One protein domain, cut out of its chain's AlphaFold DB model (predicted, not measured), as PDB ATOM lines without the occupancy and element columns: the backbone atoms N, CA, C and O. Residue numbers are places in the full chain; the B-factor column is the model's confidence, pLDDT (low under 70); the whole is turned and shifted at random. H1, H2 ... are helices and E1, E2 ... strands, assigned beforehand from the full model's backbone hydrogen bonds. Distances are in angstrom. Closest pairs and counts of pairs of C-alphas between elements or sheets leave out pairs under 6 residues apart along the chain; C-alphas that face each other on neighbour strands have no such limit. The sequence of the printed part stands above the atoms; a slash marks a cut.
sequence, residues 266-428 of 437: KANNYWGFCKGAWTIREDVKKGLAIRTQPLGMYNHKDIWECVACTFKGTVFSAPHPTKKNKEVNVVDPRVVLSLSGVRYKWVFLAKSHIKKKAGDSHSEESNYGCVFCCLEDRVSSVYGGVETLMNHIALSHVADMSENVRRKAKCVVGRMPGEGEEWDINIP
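What this domain is: This is residues 266 to 428 of the 437 residues of an uncharacterized protein of Phaeosphaeria nodorum (strain SN15 / ATCC MYA-4574 / FGSC 10173) (UniProt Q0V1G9). A short helix, H4, lies in the middle, between a curled sheet of four strands, E1 to E4, and a cluster of short strands and helices. In the cluster are the small sheet E5 E6 E10 E9 and the strand pair E7 E8, with H6 packed on that pair, while H2 packs on H4. The printed part has 163 residues, with seven named helices and ten named strands in the order H1 H2 H3 E1 E2 E3 E4 E5 E6 H4 E7 H5 E8 H6 H7 E9 E10, a mixed class; E5 E6 E10 E9 is mixed, the other two sheets antiparallel. It is compact, with a radius of gyration of the C-alphas of 16.5 A and spans of 50 by 43 by 32 A.

How they stand to each other: Start at H1, residues 269 to 272, close to but not clearly touching H2, residues 275 to 282 (closest C-alphas Tyr 270 and Trp 278, 7.3 A). H2 touches H3, residues 284 to 287, closest at the C-alphas of Ile 280 and Gly 287, 4.5 A. Next, E1, residues 288 to 295, E2, 299 to 306, E3, 312 to 319, and E4, 327 to 331, form a meander, each strand the antiparallel neighbour of the one before; find N 291 and O 303 at 2.8 A, N 304 and O 313 at 2.9 A, and N 318 and O 328 at 2.9 A. H2 and H3 only graze this strongly twisted sheet. E5, residues 335 to 337, and E6, 343 to 345, make a hairpin, with N 336 and O 344 at 2.9 A. H4, residues 346 to 352, is on the meander's sheet at a height of 9.6 A, and touches H2 at a steep tilt of 63 degrees, opposite ways, with the C-alphas of Ala 277 and Lys 351 closest at 4.5 A. E7, residues 367 to 369, and E8, 382 to 384, are antiparallel, with N 368 and O 383 at 2.9 A; H5, residues 371 to 375, comes between them in the chain. H6, residues 386 to 396, comes closest to E8 at the C-alphas of Leu 389 and Tyr 383, 5.5 A. H7, residues 403 to 408, only just touches H5, with 3 pairs of C-alphas within 8 A, closest Leu 375 and Val 405, 6.0 A. E9, residues 411 to 413, and E10, 425 to 427, are parallel, with N 427 and O 412 at 2.8 A, and E10 is antiparallel to E6, with N 343 and O 426 at 2.8 A. H4, H6 and H7 only graze the sheet E5 E6 E10 E9. Every O i to N i+4 pair is within hydrogen-bond range in H4, H5, H6 and H7, and 3 of 4 in H2; H1 and H3 are too short for one.

Where its parts are: Find C-alpha 269, where H1 begins, at (185.722, 188.818, 207.298). E1, E2 and E3 run 20.4 A, 22.0 A and 22.6 A, E4 12.9 A, and H6 15.4 A. C-alpha 346, where H4 begins, is at (187.762, 207.100, 192.605), and C-alpha 427, the end of E10, at (174.021, 205.728, 186.776).

The domain as a whole: The two C-alphas farthest apart, Met 297 and Asp 400, are 52.2 A apart. The printed part has no cut. Look for the long links at H4 to E7, residues 353 to 366, and at E9 to E10, 11 residues. The mean pLDDT of the printed part is 94.7, and no printed residue is under 70.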
ATOM      1  N   LYS A 266     184.661 192.137 211.713       90.69
ATOM      2  CA  LYS A 266     185.819 191.233 211.747       90.69
ATOM      3  C   LYS A 266     185.407 189.751 211.728       90.69
ATOM      4  O   LYS A 266     186.104 188.953 211.110       90.69
ATOM      5  N   ALA A 267     184.285 189.392 212.362       87.88
ATOM      6  CA  ALA A 267     183.819 188.006 212.460       87.88
ATOM      7  C   ALA A 267     183.340 187.432 211.116       87.88
ATOM      8  O   ALA A 267     183.528 186.248 210.862       87.88
ATOM      9  N   ASN A 268     182.786 188.267 210.231       88.00
ATOM     10  CA  ASN A 268     182.345 187.856 208.894       88.00
ATOM     11  C   ASN A 268     183.373 188.189 207.797       88.00
ATOM     12  O   ASN A 268     183.018 188.279 206.622       88.00
ATOM     13  N   ASN A 269     184.636 188.407 208.187       90.19
ATOM     14  CA  ASN A 269     185.722 188.818 207.298       90.19
ATOM     15  C   ASN A 269     185.346 190.021 206.410       90.19
ATOM     16  O   ASN A 269     185.692 190.063 205.230       90.19
ATOM     17  N   TYR A 270     184.573 190.965 206.958       92.44
ATOM     18  CA  TYR A 270     184.041 192.124 206.240       92.44
ATOM     19  C   TYR A 270     183.360 191.755 204.908       92.44
ATOM     20  O   TYR A 270     183.416 192.527 203.955       92.44
ATOM     21  N   TRP A 271     182.765 190.560 204.817       88.50
ATOM     22  CA  TRP A 271     182.149 190.017 203.596       88.50
ATOM     23  C   TRP A 271     183.084 189.970 202.381       88.50
ATOM     24  O   TRP A 271     182.663 190.131 201.240       88.50
ATOM     25  N   GLY A 272     184.378 189.774 202.631       91.62
ATOM     26  CA  GLY A 272     185.412 189.757 201.601       91.62
ATOM     27  C   GLY A 272     185.937 191.142 201.223       91.62
ATOM     28  O   GLY A 272     186.995 191.227 200.604       91.62
ATOM     29  N   PHE A 273     185.284 192.233 201.637       96.00
ATOM     30  CA  PHE A 273     185.839 193.573 201.462       96.00
ATOM     31  C   PHE A 273     187.092 193.763 202.313       96.00
ATOM     32  O   PHE A 273     187.295 193.142 203.358       96.00
ATOM     33  N   CYS A 274     187.952 194.684 201.889       97.19
ATOM     34  CA  CYS A 274     189.028 195.124 202.758       97.19
ATOM     35  C   CYS A 274     188.454 195.838 203.996       97.19
ATOM     36  O   CYS A 274     187.547 196.663 203.878       97.19
ATOM     37  N   LYS A 275     189.036 195.602 205.182       97.06
ATOM     38  CA  LYS A 275     188.690 196.344 206.410       97.06
ATOM     39  C   LYS A 275     188.716 197.859 206.183       97.06
ATOM     40  O   LYS A 275     187.815 198.561 206.625       97.06
ATOM     41  N   GLY A 276     189.736 198.346 205.471       97.69
ATOM     42  CA  GLY A 276     189.859 199.757 205.121       97.69
ATOM     43  C   GLY A 276     188.735 200.222 204.197       97.69
ATOM     44  O   GLY A 276     188.155 201.261 204.467       97.69
ATOM     45  N   ALA A 277     188.345 199.425 203.193       97.31
ATOM     46  CA  ALA A 277     187.208 199.740 202.317       97.31
ATOM     47  C   ALA A 277     185.919 199.981 203.110       97.31
ATOM     48  O   ALA A 277     185.194 200.933 202.832       97.31
ATOM     49  N   TRP A 278     185.659 199.155 204.130       95.00
ATOM     50  CA  TRP A 278     184.516 199.343 205.021       95.00
ATOM     51  C   TRP A 278     184.628 200.640 205.829       95.00
ATOM     52  O   TRP A 278     183.694 201.434 205.843       95.00
ATOM     53  N   THR A 279     185.790 200.911 206.431       96.75
ATOM     54  CA  THR A 279     186.027 202.159 207.174       96.75
ATOM     55  C   THR A 279     185.865 203.407 206.297       96.75
ATOM     56  O   THR A 279     185.316 204.395 206.769       96.75
ATOM     57  N   ILE A 280     186.243 203.361 205.010       97.44
ATOM     58  CA  ILE A 280     186.058 204.473 204.052       97.44
ATOM     59  C   ILE A 280     184.574 204.808 203.843       97.44
ATOM     60  O   ILE A 280     184.241 205.952 203.531       97.44
ATOM     61  N   ARG A 281     183.663 203.840 204.008       95.06
ATOM     62  CA  ARG A 281     182.216 204.093 203.903       95.06
ATOM     63  C   ARG A 281     181.701 204.960 205.048       95.06
ATOM     64  O   ARG A 281     180.771 205.728 204.829       95.06
ATOM     65  N   GLU A 282     182.303 204.838 206.228       94.44
ATOM     66  CA  GLU A 282     181.966 205.637 207.409       94.44
ATOM     67  C   GLU A 282     182.704 206.981 207.390       94.44
ATOM     68  O   GLU A 282     182.086 208.033 207.525       94.44
ATOM     69  N   ASP A 283     184.024 206.947 207.198       96.25
ATOM     70  CA  ASP A 283     184.881 208.127 207.154       96.25
ATOM     71  C   ASP A 283     186.097 207.871 206.254       96.25
ATOM     72  O   ASP A 283     186.983 207.058 206.546       96.25
ATOM     73  N   VAL A 284     186.159 208.624 205.157       96.31
ATOM     74  CA  VAL A 284     187.221 208.535 204.151       96.31
ATOM     75  C   VAL A 284     188.604 208.750 204.776       96.31
ATOM     76  O   VAL A 284     189.547 208.045 204.424       96.31
ATOM     77  N   LYS A 285     188.726 209.655 205.756       96.19
ATOM     78  CA  LYS A 285     190.004 209.988 206.407       96.19
ATOM     79  C   LYS A 285     190.489 208.909 207.371       96.19
ATOM     80  O   LYS A 285     191.672 208.864 207.681       96.19
ATOM     81  N   LYS A 286     189.593 208.050 207.870       97.31
ATOM     82  CA  LYS A 286     189.958 206.935 208.762       97.31
ATOM     83  C   LYS A 286     190.405 205.700 207.989       97.31
ATOM     84  O   LYS A 286     191.191 204.907 208.498       97.31
ATOM     85  N   GLY A 287     189.868 205.507 206.787       97.19
ATOM     86  CA  GLY A 287     190.177 204.343 205.961       97.19
ATOM     87  C   GLY A 287     191.332 204.548 204.975       97.19
ATOM     88  O   GLY A 287     191.936 203.563 204.539       97.19
ATOM     89  N   LEU A 288     191.667 205.802 204.658       98.12
ATOM     90  CA  LEU A 288     192.793 206.187 203.808       98.12
ATOM     91  C   LEU A 288     193.804 207.028 204.589       98.12
ATOM     92  O   LEU A 288     193.431 207.883 205.384       98.12
ATOM     93  N   ALA A 289     195.087 206.824 204.306       98.00
ATOM     94  CA  ALA A 289     196.177 207.656 204.790       98.00
ATOM     95  C   ALA A 289     196.994 208.176 203.606       98.00
ATOM     96  O   ALA A 289     197.174 207.474 202.611       98.00
ATOM     97  N   ILE A 290     197.497 209.403 203.715       97.56
ATOM     98  CA  ILE A 290     198.449 209.936 202.741       97.56
ATOM     99  C   ILE A 290     199.811 209.320 203.042       97.56
ATOM    100  O   ILE A 290     200.276 209.368 204.183       97.56
ATOM    101  N   ARG A 291     200.440 208.734 202.027       97.25
ATOM    102  CA  ARG A 291     201.814 208.245 202.090       97.25
ATOM    103  C   ARG A 291     202.659 208.921 201.030       97.25
ATOM    104  O   ARG A 291     202.251 209.028 199.878       97.25
ATOM    105  N   THR A 292     203.860 209.315 201.421       97.25
ATOM    106  CA  THR A 292     204.851 209.891 200.519       97.25
ATOM    107  C   THR A 292     205.670 208.760 199.902       97.25
ATOM    108  O   THR A 292     206.401 208.052 200.596       97.25
ATOM    109  N   GLN A 293     205.511 208.545 198.598       95.50
ATOM    110  CA  GLN A 293     206.219 207.526 197.829       95.50
ATOM    111  C   GLN A 293     207.375 208.167 197.041       95.50
ATOM    112  O   GLN A 293     207.143 209.164 196.352       95.50
ATOM    113  N   PRO A 294     208.598 207.606 197.074       96.38
ATOM    114  CA  PRO A 294     209.696 208.113 196.256       96.38
ATOM    115  C   PRO A 294     209.396 207.934 194.759       96.38
ATOM    116  O   PRO A 294     208.985 206.863 194.310       96.38
ATOM    117  N   LEU A 295     209.613 208.994 193.984       94.31
ATOM    118  CA  LEU A 295     209.605 209.027 192.522       94.31
ATOM    119  C   LEU A 295     211.045 209.209 192.030       94.31
ATOM    120  O   LEU A 295     211.477 210.302 191.667       94.31
ATOM    121  N   GLY A 296     211.809 208.122 192.044       94.25
ATOM    122  CA  GLY A 296     213.245 208.174 191.780       94.25
ATOM    123  C   GLY A 296     214.035 208.682 192.988       94.25
ATOM    124  O   GLY A 296     213.580 208.584 194.124       94.25
ATOM    125  N   MET A 297     215.245 209.184 192.741       94.50
ATOM    126  CA  MET A 297     216.208 209.502 193.804       94.50
ATOM    127  C   MET A 297     215.933 210.835 194.521       94.50
ATOM    128  O   MET A 297     216.301 210.976 195.682       94.50
ATOM    129  N   TYR A 298     215.284 211.797 193.851       95.88
ATOM    130  CA  TYR A 298     215.124 213.170 194.361       95.88
ATOM    131  C   TYR A 298     213.683 213.676 194.431       95.88
ATOM    132  O   TYR A 298     213.441 214.714 195.042       95.88
ATOM    133  N   ASN A 299     212.721 212.970 193.834       96.31
ATOM    134  CA  ASN A 299     211.325 213.389 193.868       96.31
ATOM    135  C   ASN A 299     210.520 212.468 194.776       96.31
ATOM    136  O   ASN A 299     210.835 211.291 194.949       96.31
ATOM    137  N   HIS A 300     209.439 213.000 195.325       96.50
ATOM    138  CA  HIS A 300     208.422 212.231 196.018       96.50
ATOM    139  C   HIS A 300     207.049 212.615 195.474       96.50
ATOM    140  O   HIS A 300     206.858 213.719 194.968       96.50
ATOM    141  N   LYS A 301     206.095 211.691 195.557       96.38
ATOM    142  CA  LYS A 301     204.677 211.991 195.368       96.38
ATOM    143  C   LYS A 301     203.897 211.540 196.578       96.38
ATOM    144  O   LYS A 301     204.146 210.461 197.115       96.38
ATOM    145  N   ASP A 302     202.895 212.318 196.925       97.12
ATOM    146  CA  ASP A 302     201.899 211.880 197.879       97.12
ATOM    147  C   ASP A 302     200.852 211.024 197.164       97.12
ATOM    148  O   ASP A 302     200.337 211.364 196.094       97.12
ATOM    149  N   ILE A 303     200.561 209.868 197.751       97.19
ATOM    150  CA  ILE A 303     199.522 208.944 197.310       97.19
ATOM    151  C   ILE A 303     198.546 208.701 198.455       97.19
ATOM    152  O   ILE A 303     198.934 208.618 199.620       97.19
ATOM    153  N   TRP A 304     197.269 208.556 198.123       97.75
ATOM    154  CA  TRP A 304     196.307 207.990 199.056       97.75
ATOM    155  C   TRP A 304     196.527 206.485 199.095       97.75
ATOM    156  O   TRP A 304     196.505 205.840 198.051       97.75
ATOM    157  N   GLU A 305     196.718 205.912 200.275       97.62
ATOM    158  CA  GLU A 305     196.836 204.470 200.468       97.62
ATOM    159  C   GLU A 305     195.832 203.999 201.521       97.62
ATOM    160  O   GLU A 305     195.604 204.646 202.544       97.62
ATOM    161  N   CYS A 306     195.209 202.854 201.268       98.12
ATOM    162  CA  CYS A 306     194.358 202.190 202.238       98.12
ATOM    163  C   CYS A 306     195.161 201.811 203.487       98.12
ATOM    164  O   CYS A 306     196.233 201.222 203.414       98.12
ATOM    165  N   VAL A 307     194.607 202.075 204.670       97.81
ATOM    166  CA  VAL A 307     195.298 201.776 205.938       97.81
ATOM    167  C   VAL A 307     195.457 200.261 206.165       97.81
ATOM    168  O   VAL A 307     196.329 199.823 206.911       97.81
ATOM    169  N   ALA A 308     194.627 199.435 205.518       97.12
ATOM    170  CA  ALA A 308     194.564 197.990 205.750       97.12
ATOM    171  C   ALA A 308     195.160 197.116 204.623       97.12
ATOM    172  O   ALA A 308     195.297 195.898 204.805       97.12
ATOM    173  N   CYS A 309     195.475 197.690 203.458       96.12
ATOM    174  CA  CYS A 309     196.051 196.971 202.316       96.12
ATOM    175  C   CYS A 309     196.770 197.928 201.352       96.12
ATOM    176  O   CYS A 309     196.739 199.130 201.548       96.12
ATOM    177  N   THR A 310     197.354 197.407 200.274       95.56
ATOM    178  CA  THR A 310     198.140 198.180 199.294       95.56
ATOM    179  C   THR A 310     197.306 198.893 198.217       95.56
ATOM    180  O   THR A 310     197.840 199.281 197.175       95.56
ATOM    181  N   PHE A 311     195.992 199.041 198.420       96.75
ATOM    182  CA  PHE A 311     195.133 199.799 197.508       96.75
ATOM    183  C   PHE A 311     195.517 201.281 197.552       96.75
ATOM    184  O   PHE A 311     195.603 201.857 198.637       96.75
ATOM    185  N   LYS A 312     195.745 201.889 196.386       96.81
ATOM    186  CA  LYS A 312     196.338 203.226 196.262       96.81
ATOM    187  C   LYS A 312     195.622 204.097 195.231       96.81
ATOM    188  O   LYS A 312     195.048 203.583 194.274       96.81
ATOM    189  N   GLY A 313     195.692 205.411 195.419       96.00
ATOM    190  CA  GLY A 313     195.127 206.437 194.544       96.00
ATOM    191  C   GLY A 313     195.985 207.694 194.503       96.00
ATOM    192  O   GLY A 313     196.875 207.893 195.331       96.00
ATOM    193  N   THR A 314     195.727 208.550 193.521       95.44
ATOM    194  CA  THR A 314     196.411 209.838 193.379       95.44
ATOM    195  C   THR A 314     195.872 210.855 194.381       95.44
ATOM    196  O   THR A 314     194.663 210.919 194.608       95.44
ATOM    197  N   VAL A 315     196.756 211.659 194.972       96.31
ATOM    198  CA  VAL A 315     196.363 212.820 195.782       96.31
ATOM    199  C   VAL A 315     196.074 213.996 194.855       96.31
ATOM    200  O   VAL A 315     196.805 214.221 193.891       96.31
ATOM    201  N   PHE A 316     195.001 214.732 195.142       95.75
ATOM    202  CA  PHE A 316     194.678 215.979 194.464       95.75
ATOM    203  C   PHE A 316     194.804 217.135 195.455       95.75
ATOM    204  O   PHE A 316     194.272 217.054 196.563       95.75
ATOM    205  N   SER A 317     195.502 218.198 195.065       93.94
ATOM    206  CA  SER A 317     195.629 219.397 195.890       93.94
ATOM    207  C   SER A 317     194.566 220.407 195.475       93.94
ATOM    208  O   SER A 317     194.493 220.785 194.307       93.94
ATOM    209  N   ALA A 318     193.708 220.810 196.410       93.56
ATOM    210  CA  ALA A 318     192.693 221.831 196.178       93.56
ATOM    211  C   ALA A 318     192.943 223.049 197.082       93.56
ATOM    212  O   ALA A 318     193.330 222.875 198.242       93.56
ATOM    213  N   PRO A 319     192.684 224.281 196.613       94.31
ATOM    214  CA  PRO A 319     192.757 225.467 197.460       94.31
ATOM    215  C   PRO A 319     191.822 225.348 198.673       94.31
ATOM    216  O   PRO A 319     190.679 224.907 198.558       94.31
ATOM    217  N   HIS A 320     192.291 225.751 199.853       94.19
ATOM    218  CA  HIS A 320     191.494 225.741 201.076       94.19
ATOM    219  C   HIS A 320     190.349 226.758 200.953       94.19
ATOM    220  O   HIS A 320     190.618 227.931 200.689       94.19
ATOM    221  N   PRO A 321     189.087 226.379 201.236       90.75
ATOM    222  CA  PRO A 321     187.928 227.233 200.957       90.75
ATOM    223  C   PRO A 321     187.959 228.568 201.714       90.75
ATOM    224  O   PRO A 321     187.496 229.580 201.207       90.75
ATOM    225  N   THR A 322     188.524 228.584 202.926       94.56
ATOM    226  CA  THR A 322     188.563 229.786 203.783       94.56
ATOM    227  C   THR A 322     189.942 230.425 203.959       94.56
ATOM    228  O   THR A 322     190.029 231.531 204.485       94.56
ATOM    229  N   LYS A 323     191.038 229.758 203.573       95.69
ATOM    230  CA  LYS A 323     192.404 230.226 203.863       95.69
ATOM    231  C   LYS A 323     193.160 230.436 202.561       95.69
ATOM    232  O   LYS A 323     193.589 229.474 201.930       95.69
ATOM    233  N   LYS A 324     193.353 231.703 202.192       93.94
ATOM    234  CA  LYS A 324     194.167 232.095 201.036       93.94
ATOM    235  C   LYS A 324     195.574 231.490 201.174       93.94
ATOM    236  O   LYS A 324     196.156 231.547 202.254       93.94
ATOM    237  N   ASN A 325     196.094 230.902 200.096       93.19
ATOM    238  CA  ASN A 325     197.413 230.251 200.004       93.19
ATOM    239  C   ASN A 325     197.602 228.944 200.796       93.19
ATOM    240  O   ASN A 325     198.720 228.437 200.850       93.19
ATOM    241  N   LYS A 326     196.555 228.381 201.409       96.19
ATOM    242  CA  LYS A 326     196.636 227.029 201.969       96.19
ATOM    243  C   LYS A 326     196.028 226.048 200.982       96.19
ATOM    244  O   LYS A 326     194.920 226.274 200.513       96.19
ATOM    245  N   GLU A 327     196.714 224.947 200.719       94.50
ATOM    246  CA  GLU A 327     196.157 223.830 199.962       94.50
ATOM    247  C   GLU A 327     195.714 222.708 200.907       94.50
ATOM    248  O   GLU A 327     196.227 222.549 202.022       94.50
ATOM    249  N   VAL A 328     194.699 221.959 200.488       95.25
ATOM    250  CA  VAL A 328     194.167 220.794 201.191       95.25
ATOM    251  C   VAL A 328     194.259 219.601 200.257       95.25
ATOM    252  O   VAL A 328     193.801 219.653 199.120       95.25
ATOM    253  N   ASN A 329     194.802 218.505 200.779       95.00
ATOM    254  CA  ASN A 329     194.804 217.229 200.085       95.00
ATOM    255  C   ASN A 329     193.390 216.646 200.091       95.00
ATOM    256  O   ASN A 329     192.846 216.293 201.142       95.00
ATOM    257  N   VAL A 330     192.799 216.552 198.907       95.56
ATOM    258  CA  VAL A 330     191.470 215.995 198.668       95.56
ATOM    259  C   VAL A 330     191.621 214.669 197.923       95.56
ATOM    260  O   VAL A 330     192.614 214.403 197.237       95.56
ATOM    261  N   VAL A 331     190.652 213.778 198.117       95.31
ATOM    262  CA  VAL A 331     190.530 212.572 197.294       95.31
ATOM    263  C   VAL A 331     190.155 212.986 195.876       95.31
ATOM    264  O   VAL A 331     189.388 213.927 195.702       95.31
ATOM    265  N   ASP A 332     190.697 212.286 194.883       94.50
ATOM    266  CA  ASP A 332     190.505 212.602 193.469       94.50
ATOM    267  C   ASP A 332     189.018 212.856 193.118       94.50
ATOM    268  O   ASP A 332     188.209 211.917 193.167       94.50
ATOM    269  N   PRO A 333     188.640 214.110 192.786       95.50
ATOM    270  CA  PRO A 333     187.260 214.468 192.481       95.50
ATOM    271  C   PRO A 333     186.877 214.134 191.036       95.50
ATOM    272  O   PRO A 333     185.713 214.314 190.663       95.50
ATOM    273  N   ARG A 334     187.833 213.689 190.207       96.50
ATOM    274  CA  ARG A 334     187.603 213.421 188.788       96.50
ATOM    275  C   ARG A 334     186.551 212.335 188.610       96.50
ATOM    276  O   ARG A 334     186.558 211.296 189.272       96.50
ATOM    277  N   VAL A 335     185.654 212.603 187.672       97.19
ATOM    278  CA  VAL A 335     184.609 211.680 187.250       97.19
ATOM    279  C   VAL A 335     185.134 210.867 186.079       97.19
ATOM    280  O   VAL A 335     185.514 211.434 185.057       97.19
ATOM    281  N   VAL A 336     185.122 209.548 186.225       97.44
ATOM    282  CA  VAL A 336     185.464 208.596 185.168       97.44
ATOM    283  C   VAL A 336     184.174 207.982 184.628       97.44
ATOM    284  O   VAL A 336     183.229 207.758 185.385       97.44
ATOM    285  N   LEU A 337     184.122 207.752 183.318       97.44
ATOM    286  CA  LEU A 337     183.010 207.098 182.632       97.44
ATOM    287  C   LEU A 337     183.423 205.663 182.287       97.44
ATOM    288  O   LEU A 337     184.443 205.474 181.626       97.44
ATOM    289  N   SER A 338     182.653 204.674 182.741       97.38
ATOM    290  CA  SER A 338     182.845 203.270 182.361       97.38
ATOM    291  C   SER A 338     182.351 203.002 180.938       97.38
ATOM    292  O   SER A 338     181.588 203.785 180.366       97.38
ATOM    293  N   LEU A 339     182.698 201.839 180.387       95.19
ATOM    294  CA  LEU A 339     182.175 201.375 179.096       95.19
ATOM    295  C   LEU A 339     180.664 201.104 179.134       95.19
ATOM    296  O   LEU A 339     179.992 201.223 178.115       95.19
ATOM    297  N   SER A 340     180.118 200.788 180.311       94.75
ATOM    298  CA  SER A 340     178.671 200.693 180.550       94.75
ATOM    299  C   SER A 340     177.992 202.056 180.751       94.75
ATOM    300  O   SER A 340     176.824 202.103 181.122       94.75
ATOM    301  N   GLY A 341     178.734 203.156 180.562       95.19
ATOM    302  CA  GLY A 341     178.325 204.551 180.742       95.19
ATOM    303  C   GLY A 341     177.935 204.934 182.174       95.19
ATOM    304  O   GLY A 341     177.310 205.969 182.398       95.19
ATOM    305  N   VAL A 342     178.348 204.136 183.159       97.25
ATOM    306  CA  VAL A 342     178.266 204.487 184.577       97.25
ATOM    307  C   VAL A 342     179.370 205.491 184.892       97.25
ATOM    308  O   VAL A 342     180.541 205.287 184.574       97.25
ATOM    309  N   ARG A 343     179.007 206.593 185.544       97.75
ATOM    310  CA  ARG A 343     179.941 207.636 185.969       97.75
ATOM    311  C   ARG A 343     180.327 207.388 187.413       97.75
ATOM    312  O   ARG A 343     179.459 207.202 188.258       97.75
ATOM    313  N   TYR A 344     181.606 207.412 187.742       98.38
ATOM    314  CA  TYR A 344     182.052 207.152 189.108       98.38
ATOM    315  C   TYR A 344     183.265 207.998 189.477       98.38
ATOM    316  O   TYR A 344     184.051 208.413 188.625       98.38
ATOM    317  N   LYS A 345     183.416 208.254 190.775       98.12
ATOM    318  CA  LYS A 345     184.610 208.867 191.362       98.12
ATOM    319  C   LYS A 345     185.508 207.786 191.945       98.12
ATOM    320  O   LYS A 345     185.037 206.720 192.351       98.12
ATOM    321  N   TRP A 346     186.801 208.069 192.066       97.75
ATOM    322  CA  TRP A 346     187.762 207.100 192.605       97.75
ATOM    323  C   TRP A 346     187.403 206.621 194.027       97.75
ATOM    324  O   TRP A 346     187.615 205.456 194.365       97.75
ATOM    325  N   VAL A 347     186.772 207.473 194.845       98.06
ATOM    326  CA  VAL A 347     186.307 207.104 196.195       98.06
ATOM    327  C   VAL A 347     185.323 205.924 196.194       98.06
ATOM    328  O   VAL A 347     185.338 205.123 197.128       98.06
ATOM    329  N   PHE A 348     184.520 205.749 195.136       98.38
ATOM    330  CA  PHE A 348     183.637 204.590 195.000       98.38
ATOM    331  C   PHE A 348     184.444 203.287 194.914       98.38
ATOM    332  O   PHE A 348     184.138 202.321 195.610       98.38
ATOM    333  N   LEU A 349     185.532 203.292 194.136       98.06
ATOM    334  CA  LEU A 349     186.457 202.159 194.035       98.06
ATOM    335  C   LEU A 349     187.151 201.879 195.370       98.06
ATOM    336  O   LEU A 349     187.304 200.732 195.790       98.06
ATOM    337  N   ALA A 350     187.509 202.939 196.095       98.06
ATOM    338  CA  ALA A 350     188.070 202.813 197.432       98.06
ATOM    339  C   ALA A 350     187.076 202.173 198.424       98.06
ATOM    340  O   ALA A 350     187.491 201.413 199.294       98.06
ATOM    341  N   LYS A 351     185.763 202.386 198.274       98.00
ATOM    342  CA  LYS A 351     184.718 201.729 199.089       98.00
ATOM    343  C   LYS A 351     184.424 200.281 198.681       98.00
ATOM    344  O   LYS A 351     183.846 199.533 199.483       98.00
ATOM    345  N   SER A 352     184.788 199.889 197.460       97.81
ATOM    346  CA  SER A 352     184.501 198.569 196.885       97.81
ATOM    347  C   SER A 352     185.697 197.614 196.869       97.81
ATOM    348  O   SER A 352     185.500 196.420 196.654       97.81
ATOM    349  N   HIS A 353     186.922 198.090 197.103       97.75
ATOM    350  CA  HIS A 353     188.107 197.245 196.949       97.75
ATOM    351  C   HIS A 353     188.163 196.060 197.927       97.75
ATOM    352  O   HIS A 353     187.812 196.134 199.113       97.75
ATOM    353  N   ILE A 354     188.683 194.951 197.412       96.31
ATOM    354  CA  ILE A 354     188.957 193.717 198.142       96.31
ATOM    355  C   ILE A 354     190.454 193.654 198.433       96.31
ATOM    356  O   ILE A 354     191.288 194.035 197.610       96.31
ATOM    357  N   LYS A 355     190.817 193.185 199.632       95.50
ATOM    358  CA  LYS A 355     192.225 193.059 200.013       95.50
ATOM    359  C   LYS A 355     192.908 192.047 199.093       95.50
ATOM    360  O   LYS A 355     192.594 190.860 199.122       95.50
ATOM    361  N   LYS A 356     193.884 192.518 198.319       92.81
ATOM    362  CA  LYS A 356     194.706 191.666 197.462       92.81
ATOM    363  C   LYS A 356     195.541 190.706 198.314       92.81
ATOM    364  O   LYS A 356     196.171 191.120 199.292       92.81
ATOM    365  N   LYS A 357     195.534 189.418 197.964       90.44
ATOM    366  CA  LYS A 357     196.362 188.411 198.637       90.44
ATOM    367  C   LYS A 357     197.828 188.654 198.267       90.44
ATOM    368  O   LYS A 357     198.148 188.819 197.091       90.44
ATOM    369  N   ALA A 358     198.708 188.687 199.267       83.00
ATOM    370  CA  ALA A 358     200.148 188.787 199.042       83.00
ATOM    371  C   ALA A 358     200.596 187.584 198.193       83.00
ATOM    372  O   ALA A 358     200.442 186.443 198.623       83.00
ATOM    373  N   GLY A 359     201.044 187.840 196.964       83.25
ATOM    374  CA  GLY A 359     201.396 186.811 195.979       83.25
ATOM    375  C   GLY A 359     200.769 187.032 194.603       83.25
ATOM    376  O   GLY A 359     201.334 186.600 193.609       83.25
ATOM    377  N   ASP A 360     199.660 187.772 194.514       79.44
ATOM    378  CA  ASP A 360     198.964 188.003 193.239       79.44
ATOM    379  C   ASP A 360     199.499 189.234 192.476       79.44
ATOM    380  O   ASP A 360     198.762 190.012 191.877       79.44
ATOM    381  N   SER A 361     200.801 189.508 192.570       72.19
ATOM    382  CA  SER A 361     201.405 190.796 192.186       72.19
ATOM    383  C   SER A 361     201.310 191.146 190.696       72.19
ATOM    384  O   SER A 361     201.592 192.285 190.344       72.19
ATOM    385  N   HIS A 362     200.891 190.217 189.835       71.00
ATOM    386  CA  HIS A 362     200.959 190.388 188.383       71.00
ATOM    387  C   HIS A 362     199.846 191.248 187.774       71.00
ATOM    388  O   HIS A 362     200.072 191.834 186.720       71.00
ATOM    389  N   SER A 363     198.680 191.373 188.417       78.44
ATOM    390  CA  SER A 363     197.639 192.295 187.940       78.44
ATOM    391  C   SER A 363     197.751 193.649 188.638       78.44
ATOM    392  O   SER A 363     197.613 193.728 189.861       78.44
ATOM    393  N   GLU A 364     197.997 194.727 187.895       85.62
ATOM    394  CA  GLU A 364     197.914 196.091 188.445       85.62
ATOM    395  C   GLU A 364     196.480 196.461 188.850       85.62
ATOM    396  O   GLU A 364     196.266 197.363 189.666       85.62
ATOM    397  N   GLU A 365     195.495 195.726 188.336       90.62
ATOM    398  CA  GLU A 365     194.094 195.923 188.660       90.62
ATOM    399  C   GLU A 365     193.757 195.332 190.031       90.62
ATOM    400  O   GLU A 365     194.155 194.225 190.405       90.62
ATOM    401  N   SER A 366     193.001 196.104 190.810       95.12
ATOM    402  CA  SER A 366     192.450 195.632 192.076       95.12
ATOM    403  C   SER A 366     191.184 194.813 191.839       95.12
ATOM    404  O   SER A 366     190.459 195.024 190.870       95.12
ATOM    405  N   ASN A 367     190.907 193.894 192.762       96.00
ATOM    406  CA  ASN A 367     189.632 193.192 192.812       96.00
ATOM    407  C   ASN A 367     188.614 194.042 193.572       96.00
ATOM    408  O   ASN A 367     188.959 194.681 194.574       96.00
ATOM    409  N   TYR A 368     187.361 194.006 193.139       97.62
ATOM    410  CA  TYR A 368     186.292 194.800 193.730       97.62
ATOM    411  C   TYR A 368     185.070 193.949 194.069       97.62
ATOM    412  O   TYR A 368     184.791 192.948 193.414       97.62
ATOM    413  N   GLY A 369     184.328 194.360 195.093       96.81
ATOM    414  CA  GLY A 369     182.998 193.846 195.412       96.81
ATOM    415  C   GLY A 369     181.919 194.889 195.120       96.81
ATOM    416  O   GLY A 369     182.141 196.092 195.243       96.81
ATOM    417  N   CYS A 370     180.720 194.449 194.768       97.25
ATOM    418  CA  CYS A 370     179.562 195.312 194.610       97.25
ATOM    419  C   CYS A 370     179.081 195.849 195.965       97.25
ATOM    420  O   CYS A 370     178.586 195.116 196.826       97.25
ATOM    421  N   VAL A 371     179.208 197.167 196.142       96.56
ATOM    422  CA  VAL A 371     178.714 197.884 197.328       96.56
ATOM    423  C   VAL A 371     177.195 197.749 197.445       96.56
ATOM    424  O   VAL A 371     176.695 197.619 198.557       96.56
ATOM    425  N   PHE A 372     176.473 197.729 196.321       96.56
ATOM    426  CA  PHE A 372     175.015 197.628 196.311       96.56
ATOM    427  C   PHE A 372     174.523 196.253 196.754       96.56
ATOM    428  O   PHE A 372     173.695 196.209 197.656       96.56
ATOM    429  N   CYS A 373     175.102 195.150 196.250       95.00
ATOM    430  CA  CYS A 373     174.788 193.807 196.758       95.00
ATOM    431  C   CYS A 373     174.941 193.751 198.280       95.00
ATOM    432  O   CYS A 373     174.038 193.320 198.981       95.00
ATOM    433  N   CYS A 374     176.057 194.275 198.792       93.25
ATOM    434  CA  CYS A 374     176.317 194.343 200.225       93.25
ATOM    435  C   CYS A 374     175.278 195.193 200.980       93.25
ATOM    436  O   CYS A 374     174.878 194.833 202.077       93.25
ATOM    437  N   LEU A 375     174.823 196.319 200.431       93.31
ATOM    438  CA  LEU A 375     173.809 197.153 201.090       93.31
ATOM    439  C   LEU A 375     172.394 196.556 201.050       93.31
ATOM    440  O   LEU A 375     171.552 196.972 201.839       93.31
ATOM    441  N   GLU A 376     172.148 195.620 200.141       92.69
ATOM    442  CA  GLU A 376     170.898 194.866 199.994       92.69
ATOM    443  C   GLU A 376     170.956 193.500 200.696       92.69
ATOM    444  O   GLU A 376     170.114 192.644 200.443       92.69
ATOM    445  N   ASP A 377     171.978 193.268 201.527       90.12
ATOM    446  CA  ASP A 377     172.216 191.999 202.225       90.12
ATOM    447  C   ASP A 377     172.354 190.783 201.275       90.12
ATOM    448  O   ASP A 377     172.133 189.630 201.655       90.12
ATOM    449  N   ARG A 378     172.778 191.030 200.025       88.56
ATOM    450  CA  ARG A 378     173.106 190.018 199.010       88.56
ATOM    451  C   ARG A 378     174.612 189.745 198.976       88.56
ATOM    452  O   ARG A 378     175.438 190.650 199.126       88.56
ATOM    453  N   VAL A 379     174.991 188.492 198.707       86.06
ATOM    454  CA  VAL A 379     176.402 188.114 198.525       86.06
ATOM    455  C   VAL A 379     176.967 188.837 197.306       86.06
ATOM    456  O   VAL A 379     176.540 188.609 196.176       86.06
ATOM    457  N   SER A 380     177.967 189.690 197.525       92.06
ATOM    458  CA  SER A 380     178.724 190.267 196.420       92.06
ATOM    459  C   SER A 380     179.689 189.235 195.845       92.06
ATOM    460  O   SER A 380     180.499 188.662 196.571       92.06
ATOM    461  N   SER A 381     179.690 189.087 194.521       92.88
ATOM    462  CA  SER A 381     180.780 188.403 193.819       92.88
ATOM    463  C   SER A 381     182.062 189.248 193.808       92.88
ATOM    464  O   SER A 381     182.031 190.448 194.101       92.88
ATOM    465  N   VAL A 382     183.191 188.612 193.475       95.12
ATOM    466  CA  VAL A 382     184.483 189.281 193.267       95.12
ATOM    467  C   VAL A 382     184.657 189.614 191.787       95.12
ATOM    468  O   VAL A 382     184.737 188.719 190.942       95.12
ATOM    469  N   TYR A 383     184.749 190.904 191.486       95.81
ATOM    470  CA  TYR A 383     184.919 191.444 190.142       95.81
ATOM    471  C   TYR A 383     186.391 191.783 189.902       95.81
ATOM    472  O   TYR A 383     186.981 192.585 190.634       95.81
ATOM    473  N   GLY A 384     186.992 191.140 188.897       94.56
ATOM    474  CA  GLY A 384     188.338 191.460 188.430       94.56
ATOM    475  C   GLY A 384     188.289 192.681 187.521       94.56
ATOM    476  O   GLY A 384     187.828 192.570 186.384       94.56
ATOM    477  N   GLY A 385     188.708 193.836 188.033       95.31
ATOM    478  CA  GLY A 385     188.717 195.092 187.284       95.31
ATOM    479  C   GLY A 385     187.473 195.963 187.485       95.31
ATOM    480  O   GLY A 385     186.444 195.549 188.023       95.31
ATOM    481  N   VAL A 386     187.594 197.228 187.081       97.00
ATOM    482  CA  VAL A 386     186.550 198.242 187.295       97.00
ATOM    483  C   VAL A 386     185.372 198.036 186.343       97.00
ATOM    484  O   VAL A 386     184.223 198.108 186.766       97.00
ATOM    485  N   GLU A 387     185.642 197.708 185.080       96.94
ATOM    486  CA  GLU A 387     184.599 197.562 184.058       96.94
ATOM    487  C   GLU A 387     183.648 196.398 184.341       96.94
ATOM    488  O   GLU A 387     182.439 196.518 184.155       96.94
ATOM    489  N   THR A 388     184.164 195.280 184.858       96.88
ATOM    490  CA  THR A 388     183.328 194.128 185.224       96.88
ATOM    491  C   THR A 388     182.380 194.469 186.376       96.88
ATOM    492  O   THR A 388     181.203 194.108 186.323       96.88
ATOM    493  N   LEU A 389     182.853 195.234 187.369       97.81
ATOM    494  CA  LEU A 389     182.020 195.772 188.444       97.81
ATOM    495  C   LEU A 389     180.958 196.743 187.903       97.81
ATOM    496  O   LEU A 389     179.783 196.608 188.241       97.81
ATOM    497  N   MET A 390     181.347 197.715 187.075       97.88
ATOM    498  CA  MET A 390     180.425 198.735 186.553       97.88
ATOM    499  C   MET A 390     179.355 198.135 185.639       97.88
ATOM    500  O   MET A 390     178.203 198.565 185.681       97.88
ATOM    501  N   ASN A 391     179.701 197.113 184.854       96.50
ATOM    502  CA  ASN A 391     178.737 196.367 184.051       96.50
ATOM    503  C   ASN A 391     177.728 195.614 184.935       96.50
ATOM    504  O   ASN A 391     176.525 195.683 184.703       96.50
ATOM    505  N   HIS A 392     178.194 194.952 185.999       96.81
ATOM    506  CA  HIS A 392     177.297 194.301 186.954       96.81
ATOM    507  C   HIS A 392     176.332 195.296 187.615       96.81
ATOM    508  O   HIS A 392     175.137 195.014 187.702       96.81
ATOM    509  N   ILE A 393     176.829 196.464 188.035       97.00
ATOM    510  CA  ILE A 393     176.008 197.524 188.633       97.00
ATOM    511  C   ILE A 393     174.911 197.973 187.664       97.00
ATOM    512  O   ILE A 393     173.742 198.021 188.051       97.00
ATOM    513  N   ALA A 394     175.284 198.249 186.411       95.31
ATOM    514  CA  ALA A 394     174.358 198.681 185.369       95.31
ATOM    515  C   ALA A 394     173.256 197.642 185.094       95.31
ATOM    516  O   ALA A 394     172.099 198.004 184.920       95.31
ATOM    517  N   LEU A 395     173.595 196.351 185.097       94.25
ATOM    518  CA  LEU A 395     172.643 195.282 184.783       94.25
ATOM    519  C   LEU A 395     171.788 194.845 185.980       94.25
ATOM    520  O   LEU A 395     170.641 194.456 185.795       94.25
ATOM    521  N   SER A 396     172.335 194.875 187.199       94.62
ATOM    522  CA  SER A 396     171.727 194.188 188.355       94.62
ATOM    523  C   SER A 396     171.051 195.117 189.360       94.62
ATOM    524  O   SER A 396     170.266 194.643 190.179       94.62
ATOM    525  N   HIS A 397     171.375 196.413 189.345       95.06
ATOM    526  CA  HIS A 397     170.864 197.355 190.344       95.06
ATOM    527  C   HIS A 397     170.133 198.563 189.754       95.06
ATOM    528  O   HIS A 397     169.558 199.335 190.510       95.06
ATOM    529  N   VAL A 398     170.113 198.766 188.436       91.94
ATOM    530  CA  VAL A 398     169.440 199.948 187.866       91.94
ATOM    531  C   VAL A 398     167.923 199.909 188.069       91.94
ATOM    532  O   VAL A 398     167.342 200.947 188.370       91.94
ATOM    533  N   ALA A 399     167.302 198.732 187.957       90.12
ATOM    534  CA  ALA A 399     165.852 198.579 188.088       90.12
ATOM    535  C   ALA A 399     165.369 198.633 189.551       90.12
ATOM    536  O   ALA A 399     164.470 199.403 189.876       90.12
ATOM    537  N   ASP A 400     166.018 197.881 190.448       87.62
ATOM    538  CA  ASP A 400     165.426 197.532 191.751       87.62
ATOM    539  C   ASP A 400     166.138 198.159 192.966       87.62
ATOM    540  O   ASP A 400     166.022 197.681 194.098       87.62
ATOM    541  N   MET A 401     166.905 199.239 192.781       93.62
ATOM    542  CA  MET A 401     167.643 199.838 193.898       93.62
ATOM    543  C   MET A 401     166.730 200.671 194.804       93.62
ATOM    544  O   MET A 401     166.248 201.741 194.417       93.62
ATOM    545  N   SER A 402     166.565 200.238 196.055       95.69
ATOM    546  CA  SER A 402     165.831 201.005 197.071       95.69
ATOM    547  C   SER A 402     166.478 202.371 197.360       95.69
ATOM    548  O   SER A 402     167.698 202.545 197.264       95.69
ATOM    549  N   GLU A 403     165.675 203.360 197.761       95.75
ATOM    550  CA  GLU A 403     166.170 204.714 198.057       95.75
ATOM    551  C   GLU A 403     167.192 204.729 199.209       95.75
ATOM    552  O   GLU A 403     168.191 205.451 199.172       95.75
ATOM    553  N   ASN A 404     166.998 203.863 200.207       96.00
ATOM    554  CA  ASN A 404     167.928 203.703 201.325       96.00
ATOM    555  C   ASN A 404     169.320 203.259 200.857       96.00
ATOM    556  O   ASN A 404     170.332 203.758 201.360       96.00
ATOM    557  N   VAL A 405     169.379 202.340 199.890       96.12
ATOM    558  CA  VAL A 405     170.635 201.875 199.289       96.12
ATOM    559  C   VAL A 405     171.285 203.005 198.490       96.12
ATOM    560  O   VAL A 405     172.475 203.265 198.683       96.12
ATOM    561  N   ARG A 406     170.507 203.751 197.690       96.56
ATOM    562  CA  ARG A 406     170.998 204.919 196.934       96.56
ATOM    563  C   ARG A 406     171.647 205.957 197.847       96.56
ATOM    564  O   ARG A 406     172.784 206.360 197.609       96.56
ATOM    565  N   ARG A 407     170.971 206.333 198.937       96.75
ATOM    566  CA  ARG A 407     171.456 207.332 199.902       96.75
ATOM    567  C   ARG A 407     172.734 206.877 200.607       96.75
ATOM    568  O   ARG A 407     173.698 207.634 200.675       96.75
ATOM    569  N   LYS A 408     172.777 205.627 201.086       95.56
ATOM    570  CA  LYS A 408     173.963 205.057 201.756       95.56
ATOM    571  C   LYS A 408     175.169 204.944 200.821       95.56
ATOM    572  O   LYS A 408     176.298 205.146 201.260       95.56
ATOM    573  N   ALA A 409     174.936 204.631 199.549       96.62
ATOM    574  CA  ALA A 409     175.981 204.526 198.535       96.62
ATOM    575  C   ALA A 409     176.370 205.873 197.899       96.62
ATOM    576  O   ALA A 409     177.260 205.885 197.052       96.62
ATOM    577  N   LYS A 410     175.702 206.981 198.262       97.56
ATOM    578  CA  LYS A 410     175.796 208.277 197.564       97.56
ATOM    579  C   LYS A 410     175.639 208.110 196.043       97.56
ATOM    580  O   LYS A 410     176.445 208.613 195.257       97.56
ATOM    581  N   CYS A 411     174.637 207.328 195.643       97.75
ATOM    582  CA  CYS A 411     174.361 206.975 194.257       97.75
ATOM    583  C   CYS A 411     173.217 207.818 193.686       97.75
ATOM    584  O   CYS A 411     172.133 207.878 194.270       97.75
ATOM    585  N   VAL A 412     173.445 208.419 192.519       97.50
ATOM    586  CA  VAL A 412     172.421 209.138 191.750       97.50
ATOM    587  C   VAL A 412     172.015 208.276 190.558       97.50
ATOM    588  O   VAL A 412     172.857 207.965 189.720       97.50
ATOM    589  N   VAL A 413     170.740 207.898 190.468       96.12
ATOM    590  CA  VAL A 413     170.206 207.044 189.392       96.12
ATOM    591  C   VAL A 413     169.214 207.840 188.552       96.12
ATOM    592  O   VAL A 413     168.388 208.565 189.101       96.12
ATOM    593  N   GLY A 414     169.300 207.715 187.228       94.00
ATOM    594  CA  GLY A 414     168.303 208.230 186.285       94.00
ATOM    595  C   GLY A 414     168.273 209.731 186.059       94.00
ATOM    596  O   GLY A 414     167.465 210.213 185.275       94.00
ATOM    597  N   ARG A 415     169.190 210.470 186.675       94.44
ATOM    598  CA  ARG A 415     169.395 211.889 186.395       94.44
ATOM    599  C   ARG A 415     170.863 212.252 186.474       94.44
ATOM    600  O   ARG A 415     171.680 211.502 187.009       94.44
ATOM    601  N   MET A 416     171.179 213.435 185.975       94.00
ATOM    602  CA  MET A 416     172.474 214.055 186.204       94.00
ATOM    603  C   MET A 416     172.538 214.602 187.641       94.00
ATOM    604  O   MET A 416     171.534 215.121 188.140       94.00
ATOM    605  N   PRO A 417     173.680 214.451 188.333       96.00
ATOM    606  CA  PRO A 417     173.859 215.026 189.659       96.00
ATOM    607  C   PRO A 417     173.839 216.555 189.562       96.00
ATOM    608  O   PRO A 417     174.403 217.117 188.621       96.00
ATOM    609  N   GLY A 418     173.182 217.211 190.518       95.31
ATOM    610  CA  GLY A 418     173.092 218.670 190.559       95.31
ATOM    611  C   GLY A 418     174.433 219.331 190.888       95.31
ATOM    612  O   GLY A 418     175.352 218.691 191.407       95.31
ATOM    613  N   GLU A 419     174.544 220.630 190.616       94.62
ATOM    614  CA  GLU A 419     175.697 221.418 191.057       94.62
ATOM    615  C   GLU A 419     175.785 221.399 192.591       94.62
ATOM    616  O   GLU A 419     174.826 221.715 193.291       94.62
ATOM    617  N   GLY A 420     176.929 220.967 193.128       93.62
ATOM    618  CA  GLY A 420     177.149 220.852 194.575       93.62
ATOM    619  C   GLY A 420     176.593 219.583 195.237       93.62
ATOM    620  O   GLY A 420     176.830 219.379 196.427       93.62
ATOM    621  N   GLU A 421     175.915 218.698 194.502       96.25
ATOM    622  CA  GLU A 421     175.460 217.416 195.047       96.25
ATOM    623  C   GLU A 421     176.657 216.480 195.300       96.25
ATOM    624  O   GLU A 421     177.476 216.219 194.411       96.25
ATOM    625  N   GLU A 422     176.779 215.945 196.519       95.94
ATOM    626  CA  GLU A 422     177.834 214.985 196.845       95.94
ATOM    627  C   GLU A 422     177.407 213.563 196.455       95.94
ATOM    628  O   GLU A 422     176.544 212.950 197.079       95.94
ATOM    629  N   TRP A 423     178.059 213.017 195.432       97.75
ATOM    630  CA  TRP A 423     177.820 211.665 194.930       97.75
ATOM    631  C   TRP A 423     179.136 210.924 194.681       97.75
ATOM    632  O   TRP A 423     180.150 211.553 194.366       97.75
ATOM    633  N   ASP A 424     179.110 209.595 194.777       98.00
ATOM    634  CA  ASP A 424     180.261 208.724 194.500       98.00
ATOM    635  C   ASP A 424     180.128 208.006 193.152       98.00
ATOM    636  O   ASP A 424     181.116 207.804 192.443       98.00
ATOM    637  N   ILE A 425     178.896 207.631 192.800       98.31
ATOM    638  CA  ILE A 425     178.544 206.942 191.559       98.31
ATOM    639  C   ILE A 425     177.228 207.492 190.995       98.31
ATOM    640  O   ILE A 425     176.279 207.767 191.727       98.31
ATOM    641  N   ASN A 426     177.170 207.670 189.684       97.88
ATOM    642  CA  ASN A 426     176.018 208.151 188.949       97.88
ATOM    643  C   ASN A 426     175.715 207.178 187.808       97.88
ATOM    644  O   ASN A 426     176.572 206.902 186.969       97.88
ATOM    645  N   ILE A 427     174.496 206.649 187.801       96.69
ATOM    646  CA  ILE A 427     174.021 205.728 186.776       96.69
ATOM    647  C   ILE A 427     172.995 206.487 185.933       96.69
ATOM    648  O   ILE A 427     171.840 206.612 186.357       96.69
ATOM    649  N   PRO A 428     173.404 207.071 184.793       93.25
ATOM    650  CA  PRO A 428     172.459 207.742 183.919       93.25
ATOM    651  C   PRO A 428     171.453 206.708 183.410       93.25
ATOM    652  O   PRO A 428     171.829 205.601 183.025       93.25
TER     653      PRO A 428